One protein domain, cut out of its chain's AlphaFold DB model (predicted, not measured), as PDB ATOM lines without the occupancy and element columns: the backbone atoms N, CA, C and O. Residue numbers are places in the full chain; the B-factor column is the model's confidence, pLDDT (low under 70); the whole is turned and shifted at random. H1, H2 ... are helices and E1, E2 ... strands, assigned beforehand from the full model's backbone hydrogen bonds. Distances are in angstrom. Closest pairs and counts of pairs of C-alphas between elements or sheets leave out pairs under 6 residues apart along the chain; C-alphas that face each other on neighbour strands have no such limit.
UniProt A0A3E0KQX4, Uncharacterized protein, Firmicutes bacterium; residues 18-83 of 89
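Overview. This is residues 18 to 83 of the 89 residues of an uncharacterized protein of Firmicutes bacterium (UniProt A0A3E0KQX4). A small three-stranded sheet, E1, E4 and E5, forms the middle of a long, thin rod, with H1 running out at one end and the hairpin of E2 and E3 at the other. Residues 22 to 26 lead out to the hairpin and residues 40 to 53 lead back, tied together by a short antiparallel pairing of residues 23 to 24 with 44 to 45. The printed part has 66 residues, with named elements in the order E1, E2, E3, E4, E5, H1; its class is mixed, helices and strands. Both sheets, E1-E4-E5 and E2-E3, are antiparallel. The whole is extended, with a radius of gyration of the C-alphas of 18.6 A and spans of 62 by 27 by 17 A.

Arrangement. The inner strand E4, residues 54 to 58, is antiparallel to E1, residues 18 to 21, at 157 degrees, with N 20 and O 55 2.8 A apart, within hydrogen-bond range. E4 and E5, residues 64 to 66, form a hairpin, with N 56 and O 65 at 2.9 A. H1, residues 67 to 82, only grazes this sheet with its residues 67 to 70; the closest C-alphas of E4 and H1 are those of Ile 56 and Glu 67, 5.4 A apart. Every O i to N i+4 pair in H1 is within hydrogen-bond range. E2, residues 27 to 29, and E3, residues 36 to 39, form the other hairpin, with N 28 and O 38 at 2.8 A. E2 and H1 are apart.

Along the chain. E1 begins at C-alpha 18 (5.276, 32.015, -23.389). E4 is 13.4 A long and H1 23.4 A, ending at C-alpha 82 (7.239, 4.414, -29.063). E3 begins at C-alpha 36 (21.658, 58.452, -18.108).

Size, cuts and confidence. The C-alphas farthest apart, of Glu 32 and Arg 83, are 62.7 A apart. Residues 71 to 83 stand free. The link from E3 to E4 is long, and the printed part has no cut. No printed residue is under 70 in pLDDT.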
ATOM      1  N   LEU A  18       4.942  30.684 -22.885       97.62
ATOM      2  CA  LEU A  18       5.276  32.015 -23.389       97.62
ATOM      3  C   LEU A  18       6.560  31.943 -24.197       97.62
ATOM      4  O   LEU A  18       7.554  31.389 -23.730       97.62
ATOM      5  N   GLN A  19       6.550  32.566 -25.368       95.50
ATOM      6  CA  GLN A  19       7.753  32.837 -26.137       95.50
ATOM      7  C   GLN A  19       8.274  34.225 -25.771       95.50
ATOM      8  O   GLN A  19       7.539  35.211 -25.817       95.50
ATOM      9  N   VAL A  20       9.541  34.299 -25.382       95.50
ATOM     10  CA  VAL A  20      10.187  35.515 -24.898       95.50
ATOM     11  C   VAL A  20      11.236  35.946 -25.911       95.50
ATOM     12  O   VAL A  20      12.218  35.241 -26.149       95.50
ATOM     13  N   TYR A  21      11.019  37.126 -26.487       93.38
ATOM     14  CA  TYR A  21      11.976  37.811 -27.348       93.38
ATOM     15  C   TYR A  21      12.765  38.822 -26.526       93.38
ATOM     16  O   TYR A  21      12.190  39.571 -25.735       93.38
ATOM     17  N   LYS A  22      14.082  38.854 -26.724       92.25
ATOM     18  CA  LYS A  22      14.964  39.778 -26.017       92.25
ATOM     19  C   LYS A  22      15.359  40.931 -26.929       92.25
ATOM     20  O   LYS A  22      15.869  40.713 -28.026       92.25
ATOM     21  N   LEU A  23      15.139  42.145 -26.442       95.19
ATOM     22  CA  LEU A  23      15.589  43.378 -27.073       95.19
ATOM     23  C   LEU A  23      16.671  44.018 -26.200       95.19
ATOM     24  O   LEU A  23      16.593  43.963 -24.972       95.19
ATOM     25  N   ALA A  24      17.661  44.633 -26.830       94.69
ATOM     26  CA  ALA A  24      18.710  45.396 -26.177       94.69
ATOM     27  C   ALA A  24      18.767  46.815 -26.738       94.69
ATOM     28  O   ALA A  24      18.388  47.065 -27.875       94.69
ATOM     29  N   ARG A  25      19.248  47.746 -25.920       96.25
ATOM     30  CA  ARG A  25      19.614  49.093 -26.350       96.25
ATOM     31  C   ARG A  25      20.897  49.498 -25.651       96.25
ATOM     32  O   ARG A  25      21.107  49.138 -24.488       96.25
ATOM     33  N   GLU A  26      21.734  50.259 -26.335       97.31
ATOM     34  CA  GLU A  26      22.929  50.824 -25.721       97.31
ATOM     35  C   GLU A  26      22.536  51.944 -24.749       97.31
ATOM     36  O   GLU A  26      21.706  52.800 -25.060       97.31
ATOM     37  N   ILE A  27      23.144  51.947 -23.562       97.88
ATOM     38  CA  ILE A  27      23.032  53.042 -22.600       97.88
ATOM     39  C   ILE A  27      24.407  53.381 -22.029       97.88
ATOM     40  O   ILE A  27      25.242  52.501 -21.820       97.88
ATOM     41  N   ARG A  28      24.617  54.655 -21.696       98.38
ATOM     42  CA  ARG A  28      25.752  55.124 -20.898       98.38
ATOM     43  C   ARG A  28      25.236  55.861 -19.677       98.38
ATOM     44  O   ARG A  28      24.353  56.711 -19.791       98.38
ATOM     45  N   LYS A  29      25.806  55.547 -18.518       98.50
ATOM     46  CA  LYS A  29      25.472  56.190 -17.251       98.50
ATOM     47  C   LYS A  29      26.662  56.935 -16.677       98.50
ATOM     48  O   LYS A  29      27.805  56.541 -16.894       98.50
ATOM     49  N   ASP A  30      26.360  57.985 -15.937       98.25
ATOM     50  CA  ASP A  30      27.305  58.651 -15.060       98.25
ATOM     51  C   ASP A  30      27.649  57.716 -13.879       98.25
ATOM     52  O   ASP A  30      26.729  57.178 -13.253       98.25
ATOM     53  N   PRO A  31      28.938  57.458 -13.594       97.94
ATOM     54  CA  PRO A  31      29.338  56.475 -12.589       97.94
ATOM     55  C   PRO A  31      29.136  56.942 -11.141       97.94
ATOM     56  O   PRO A  31      29.051  56.094 -10.255       97.94
ATOM     57  N   GLU A  32      29.059  58.249 -10.884       98.38
ATOM     58  CA  GLU A  32      28.924  58.801  -9.530       98.38
ATOM     59  C   GLU A  32      27.451  59.006  -9.152       98.38
ATOM     60  O   GLU A  32      27.034  58.710  -8.034       98.38
ATOM     61  N   THR A  33      26.645  59.478 -10.103       98.06
ATOM     62  CA  THR A  33      25.239  59.860  -9.895       98.06
ATOM     63  C   THR A  33      24.242  58.832 -10.434       98.06
ATOM     64  O   THR A  33      23.078  58.827 -10.033       98.06
ATOM     65  N   GLY A  34      24.661  57.969 -11.366       97.81
ATOM     66  CA  GLY A  34      23.797  56.999 -12.040       97.81
ATOM     67  C   GLY A  34      22.885  57.585 -13.127       97.81
ATOM     68  O   GLY A  34      22.083  56.836 -13.704       97.81
ATOM     69  N   ALA A  35      22.990  58.888 -13.420       98.31
ATOM     70  CA  ALA A  35      22.218  59.562 -14.462       98.31
ATOM     71  C   ALA A  35      22.485  58.948 -15.848       98.31
ATOM     72  O   ALA A  35      23.596  58.511 -16.137       98.31
ATOM     73  N   ILE A  36      21.476  58.907 -16.721       97.62
ATOM     74  CA  ILE A  36      21.658  58.452 -18.108       97.62
ATOM     75  C   ILE A  36      22.296  59.594 -18.903       97.62
ATOM     76  O   ILE A  36      21.681  60.641 -19.076       97.62
ATOM     77  N   LEU A  37      23.518  59.378 -19.388       98.38
ATOM     78  CA  LEU A  37      24.252  60.319 -20.242       98.38
ATOM     79  C   LEU A  37      23.946  60.099 -21.726       98.38
ATOM     80  O   LEU A  37      24.038  61.023 -22.527       98.38
ATOM     81  N   TYR A  38      23.610  58.862 -22.089       97.81
ATOM     82  CA  TYR A  38      23.238  58.472 -23.441       97.81
ATOM     83  C   TYR A  38      22.324  57.249 -23.394       97.81
ATOM     84  O   TYR A  38      22.529  56.341 -22.584       97.81
ATOM     85  N   ALA A  39      21.342  57.215 -24.284       97.38
ATOM     86  CA  ALA A  39      20.579  56.028 -24.622       97.38
ATOM     87  C   ALA A  39      20.375  56.037 -26.135       97.38
ATOM     88  O   ALA A  39      20.000  57.073 -26.679       97.38
ATOM     89  N   ALA A  40      20.633  54.908 -26.789       96.88
ATOM     90  CA  ALA A  40      20.282  54.754 -28.192       96.88
ATOM     91  C   ALA A  40      18.760  54.881 -28.370       96.88
ATOM     92  O   ALA A  40      17.987  54.432 -27.514       96.88
ATOM     93  N   ASP A  41      18.348  55.478 -29.488       95.31
ATOM     94  CA  ASP A  41      16.932  55.661 -29.823       95.31
ATOM     95  C   ASP A  41      16.257  54.336 -30.200       95.31
ATOM     96  O   ASP A  41      15.065  54.133 -29.955       95.31
ATOM     97  N   GLU A  42      17.030  53.412 -30.769       95.12
ATOM     98  CA  GLU A  42      16.537  52.145 -31.290       95.12
ATOM     99  C   GLU A  42      16.803  50.981 -30.330       95.12
ATOM    100  O   GLU A  42      17.807  50.919 -29.615       95.12
ATOM    101  N   TRP A  43      15.865  50.033 -30.333       95.81
ATOM    102  CA  TRP A  43      16.034  48.731 -29.706       95.81
ATOM    103  C   TRP A  43      16.409  47.709 -30.772       95.81
ATOM    104  O   TRP A  43      15.733  47.585 -31.791       95.81
ATOM    105  N   GLU A  44      17.432  46.918 -30.490       93.62
ATOM    106  CA  GLU A  44      17.902  45.849 -31.357       93.62
ATOM    107  C   GLU A  44      17.488  44.490 -30.801       93.62
ATOM    108  O   GLU A  44      17.530  44.242 -29.593       93.62
ATOM    109  N   ALA A  45      17.096  43.573 -31.683       93.12
ATOM    110  CA  ALA A  45      16.829  42.202 -31.280       93.12
ATOM    111  C   ALA A  45      18.138  41.485 -30.935       93.12
ATOM    112  O   ALA A  45      19.065  41.440 -31.744       93.12
ATOM    113  N   LEU A  46      18.202  40.875 -29.751       92.75
ATOM    114  CA  LEU A  46      19.360  40.076 -29.382       92.75
ATOM    115  C   LEU A  46      19.406  38.800 -30.213       92.75
ATOM    116  O   LEU A  46      18.422  38.061 -30.328       92.75
ATOM    117  N   THR A  47      20.585  38.530 -30.765       90.94
ATOM    118  CA  THR A  47      20.856  37.314 -31.522       90.94
ATOM    119  C   THR A  47      21.990  36.514 -30.895       90.94
ATOM    120  O   THR A  47      22.919  37.059 -30.302       90.94
ATOM    121  N   ARG A  48      21.903  35.194 -31.032       84.62
ATOM    122  CA  ARG A  48      22.940  34.222 -30.699       84.62
ATOM    123  C   ARG A  48      23.200  33.396 -31.952       84.62
ATOM    124  O   ARG A  48      22.266  32.846 -32.531       84.62
ATOM    125  N   ASP A  49      24.451  33.362 -32.405       87.25
ATOM    126  CA  ASP A  49      24.868  32.651 -33.624       87.25
ATOM    127  C   ASP A  49      24.040  33.028 -34.873       87.25
ATOM    128  O   ASP A  49      23.682  32.184 -35.695       87.25
ATOM    129  N   GLY A  50      23.682  34.314 -34.998       85.69
ATOM    130  CA  GLY A  50      22.911  34.842 -36.130       85.69
ATOM    131  C   GLY A  50      21.410  34.527 -36.104       85.69
ATOM    132  O   GLY A  50      20.728  34.730 -37.108       85.69
ATOM    133  N   ARG A  51      20.868  34.028 -34.985       86.88
ATOM    134  CA  ARG A  51      19.429  33.776 -34.788       86.88
ATOM    135  C   ARG A  51      18.914  34.499 -33.554       86.88
ATOM    136  O   ARG A  51      19.679  34.716 -32.626       86.88
ATOM    137  N   LEU A  52      17.627  34.843 -33.527       89.12
ATOM    138  CA  LEU A  52      16.995  35.470 -32.359       89.12
ATOM    139  C   LEU A  52      17.228  34.624 -31.094       89.12
ATOM    140  O   LEU A  52      16.988  33.415 -31.110       89.12
ATOM    141  N   ASP A  53      17.683  35.258 -30.009       91.31
ATOM    142  CA  ASP A  53      17.862  34.613 -28.700       91.31
ATOM    143  C   ASP A  53      16.491  34.463 -28.024       91.31
ATOM    144  O   ASP A  53      16.058  35.304 -27.234       91.31
ATOM    145  N   ILE A  54      15.774  33.408 -28.419       92.00
ATOM    146  CA  ILE A  54      14.422  33.100 -27.954       92.00
ATOM    147  C   ILE A  54      14.488  32.199 -26.721       92.00
ATOM    148  O   ILE A  54      15.088  31.118 -26.740       92.00
ATOM    149  N   GLU A  55      13.781  32.605 -25.672       95.38
ATOM    150  CA  GLU A  55      13.491  31.765 -24.512       95.38
ATOM    151  C   GLU A  55      12.025  31.351 -24.498       95.38
ATOM    152  O   GLU A  55      11.146  32.085 -24.945       95.38
ATOM    153  N   ILE A  56      11.753  30.173 -23.951       97.12
ATOM    154  CA  ILE A  56      10.400  29.689 -23.697       97.12
ATOM    155  C   ILE A  56      10.194  29.625 -22.188       97.12
ATOM    156  O   ILE A  56      11.053  29.107 -21.475       97.12
ATOM    157  N   ARG A  57       9.058  30.124 -21.693       98.25
ATOM    158  CA  ARG A  57       8.610  29.956 -20.304       98.25
ATOM    159  C   ARG A  57       7.429  28.999 -20.239       98.25
ATOM    160  O   ARG A  57       6.435  29.180 -20.935       98.25
ATOM    161  N   CYS A  58       7.527  28.004 -19.369       98.38
ATOM    162  CA  CYS A  58       6.411  27.145 -18.997       98.38
ATOM    163  C   CYS A  58       5.403  27.928 -18.147       98.38
ATOM    164  O   CYS A  58       5.777  28.393 -17.077       98.38
ATOM    165  N   GLN A  59       4.136  28.008 -18.560       98.19
ATOM    166  CA  GLN A  59       3.096  28.695 -17.772       98.19
ATOM    167  C   GLN A  59       2.583  27.882 -16.572       98.19
ATOM    168  O   GLN A  59       1.797  28.386 -15.779       98.19
ATOM    169  N   LEU A  60       3.014  26.622 -16.428       97.94
ATOM    170  CA  LEU A  60       2.620  25.763 -15.307       97.94
ATOM    171  C   LEU A  60       3.603  25.822 -14.127       97.94
ATOM    172  O   LEU A  60       3.189  25.678 -12.982       97.94
ATOM    173  N   CYS A  61       4.905  25.970 -14.388       97.69
ATOM    174  CA  CYS A  61       5.938  25.939 -13.340       97.69
ATOM    175  C   CYS A  61       6.981  27.058 -13.447       97.69
ATOM    176  O   CYS A  61       8.032  26.967 -12.816       97.69
ATOM    177  N   ASP A  62       6.738  28.054 -14.300       98.12
ATOM    178  CA  ASP A  62       7.586  29.232 -14.527       98.12
ATOM    179  C   ASP A  62       9.023  28.962 -14.995       98.12
ATOM    180  O   ASP A  62       9.823  29.886 -15.145       98.12
ATOM    181  N   HIS A  63       9.370  27.709 -15.302       98.12
ATOM    182  CA  HIS A  63      10.684  27.388 -15.839       98.12
ATOM    183  C   HIS A  63      10.898  28.058 -17.202       98.12
ATOM    184  O   HIS A  63      10.121  27.827 -18.134       98.12
ATOM    185  N   SER A  64      11.980  28.834 -17.316       97.88
ATOM    186  CA  SER A  64      12.438  29.472 -18.550       97.88
ATOM    187  C   SER A  64      13.771  28.888 -19.016       97.88
ATOM    188  O   SER A  64      14.691  28.734 -18.215       97.88
ATOM    189  N   ALA A  65      13.870  28.564 -20.306       96.81
ATOM    190  CA  ALA A  65      15.085  28.046 -20.940       96.81
ATOM    191  C   ALA A  65      15.054  28.294 -22.464       96.81
ATOM    192  O   ALA A  65      13.996  28.647 -22.998       96.81
ATOM    193  N   PRO A  66      16.173  28.097 -23.189       94.94
ATOM    194  CA  PRO A  66      16.177  28.145 -24.648       94.94
ATOM    195  C   PRO A  66      15.148  27.189 -25.263       94.94
ATOM    196  O   PRO A  66      14.970  26.060 -24.797       94.94
ATOM    197  N   GLU A  67      14.514  27.605 -26.363       94.88
ATOM    198  CA  GLU A  67      13.469  26.828 -27.053       94.88
ATOM    199  C   GLU A  67      13.871  25.367 -27.327       94.88
ATOM    200  O   GLU A  67      13.075  24.434 -27.169       94.88
ATOM    201  N   ILE A  68      15.135  25.150 -27.697       94.38
ATOM    202  CA  ILE A  68      15.653  23.828 -28.056       94.38
ATOM    203  C   ILE A  68      15.530  22.800 -26.922       94.38
ATOM    204  O   ILE A  68      15.396  21.606 -27.198       94.38
ATOM    205  N   ASP A  69      15.536  23.227 -25.661       96.69
ATOM    206  CA  ASP A  69      15.461  22.312 -24.523       96.69
ATOM    207  C   ASP A  69      14.050  21.739 -24.349       96.69
ATOM    208  O   ASP A  69      13.902  20.539 -24.091       96.69
ATOM    209  N   PHE A  70      13.015  22.539 -24.611       97.38
ATOM    210  CA  PHE A  70      11.617  22.093 -24.623       97.38
ATOM    211  C   PHE A  70      11.343  21.135 -25.786       97.38
ATOM    212  O   PHE A  70      10.716  20.087 -25.608       97.38
ATOM    213  N   VAL A  71      11.887  21.446 -26.967       96.69
ATOM    214  CA  VAL A  71      11.819  20.571 -28.147       96.69
ATOM    215  C   VAL A  71      12.502  19.228 -27.872       96.69
ATOM    216  O   VAL A  71      11.945  18.163 -28.147       96.69
ATOM    217  N   ARG A  72      13.715  19.243 -27.306       96.75
ATOM    218  CA  ARG A  72      14.456  18.019 -26.957       96.75
ATOM    219  C   ARG A  72      13.719  17.195 -25.907       96.75
ATOM    220  O   ARG A  72      13.697  15.968 -26.013       96.75
ATOM    221  N   ALA A  73      13.121  17.841 -24.908       97.31
ATOM    222  CA  ALA A  73      12.334  17.167 -23.885       97.31
ATOM    223  C   ALA A  73      11.130  16.430 -24.484       97.31
ATOM    224  O   ALA A  73      10.900  15.280 -24.099       97.31
ATOM    225  N   ALA A  74      10.427  17.050 -25.440       97.31
ATOM    226  CA  ALA A  74       9.300  16.445 -26.144       97.31
ATOM    227  C   ALA A  74       9.738  15.265 -27.021       97.31
ATOM    228  O   ALA A  74       9.167  14.180 -26.914       97.31
ATOM    229  N   ARG A  75      10.802  15.432 -27.820       95.94
ATOM    230  CA  ARG A  75      11.348  14.356 -28.670       95.94
ATOM    231  C   ARG A  75      11.720  13.117 -27.855       95.94
ATOM    232  O   ARG A  75      11.267  12.019 -28.163       95.94
ATOM    233  N   ARG A  76      12.463  13.302 -26.758       95.06
ATOM    234  CA  ARG A  76      12.853  12.209 -25.846       95.06
ATOM    235  C   ARG A  76      11.652  11.504 -25.222       95.06
ATOM    236  O   ARG A  76      11.724  10.318 -24.915       95.06
ATOM    237  N   ASP A  77      10.576  12.239 -24.962       94.88
ATOM    238  CA  ASP A  77       9.356  11.677 -24.400       94.88
ATOM    239  C   ASP A  77       8.592  10.824 -25.421       94.88
ATOM    240  O   ASP A  77       8.251   9.677 -25.139       94.88
ATOM    241  N   MET A  78       8.445  11.328 -26.648       91.00
ATOM    242  CA  MET A  78       7.850  10.581 -27.759       91.00
ATOM    243  C   MET A  78       8.642   9.305 -28.070       91.00
ATOM    244  O   MET A  78       8.062   8.231 -28.199       91.00
ATOM    245  N   GLU A  79       9.975   9.383 -28.107       91.56
ATOM    246  CA  GLU A  79      10.844   8.213 -28.293       91.56
ATOM    247  C   GLU A  79      10.640   7.147 -27.201       91.56
ATOM    248  O   GLU A  79      10.710   5.949 -27.486       91.56
ATOM    249  N   ARG A  80      10.367   7.554 -25.953       88.25
ATOM    250  CA  ARG A  80      10.043   6.626 -24.855       88.25
ATOM    251  C   ARG A  80       8.669   5.988 -25.023       88.25
ATOM    252  O   ARG A  80       8.535   4.812 -24.701       88.25
ATOM    253  N   ALA A  81       7.681   6.731 -25.516       83.81
ATOM    254  CA  ALA A  81       6.336   6.214 -25.759       83.81
ATOM    255  C   ALA A  81       6.302   5.169 -26.890       83.81
ATOM    256  O   ALA A  81       5.523   4.222 -26.828       83.81
ATOM    257  N   VAL A  82       7.168   5.316 -27.898       80.94
ATOM    258  CA  VAL A  82       7.239   4.414 -29.063       80.94
ATOM    259  C   VAL A  82       7.964   3.098 -28.752       80.94
ATOM    260  O   VAL A  82       7.672   2.074 -29.367       80.94
ATOM    261  N   ARG A  83       8.910   3.078 -27.800       72.50
ATOM    262  CA  ARG A  83       9.637   1.846 -27.450       72.50
ATOM    263  C   ARG A  83       8.703   0.876 -26.706       72.50
ATOM    264  O   ARG A  83       8.252   1.216 -25.611       72.50
TER     265      ARG A  83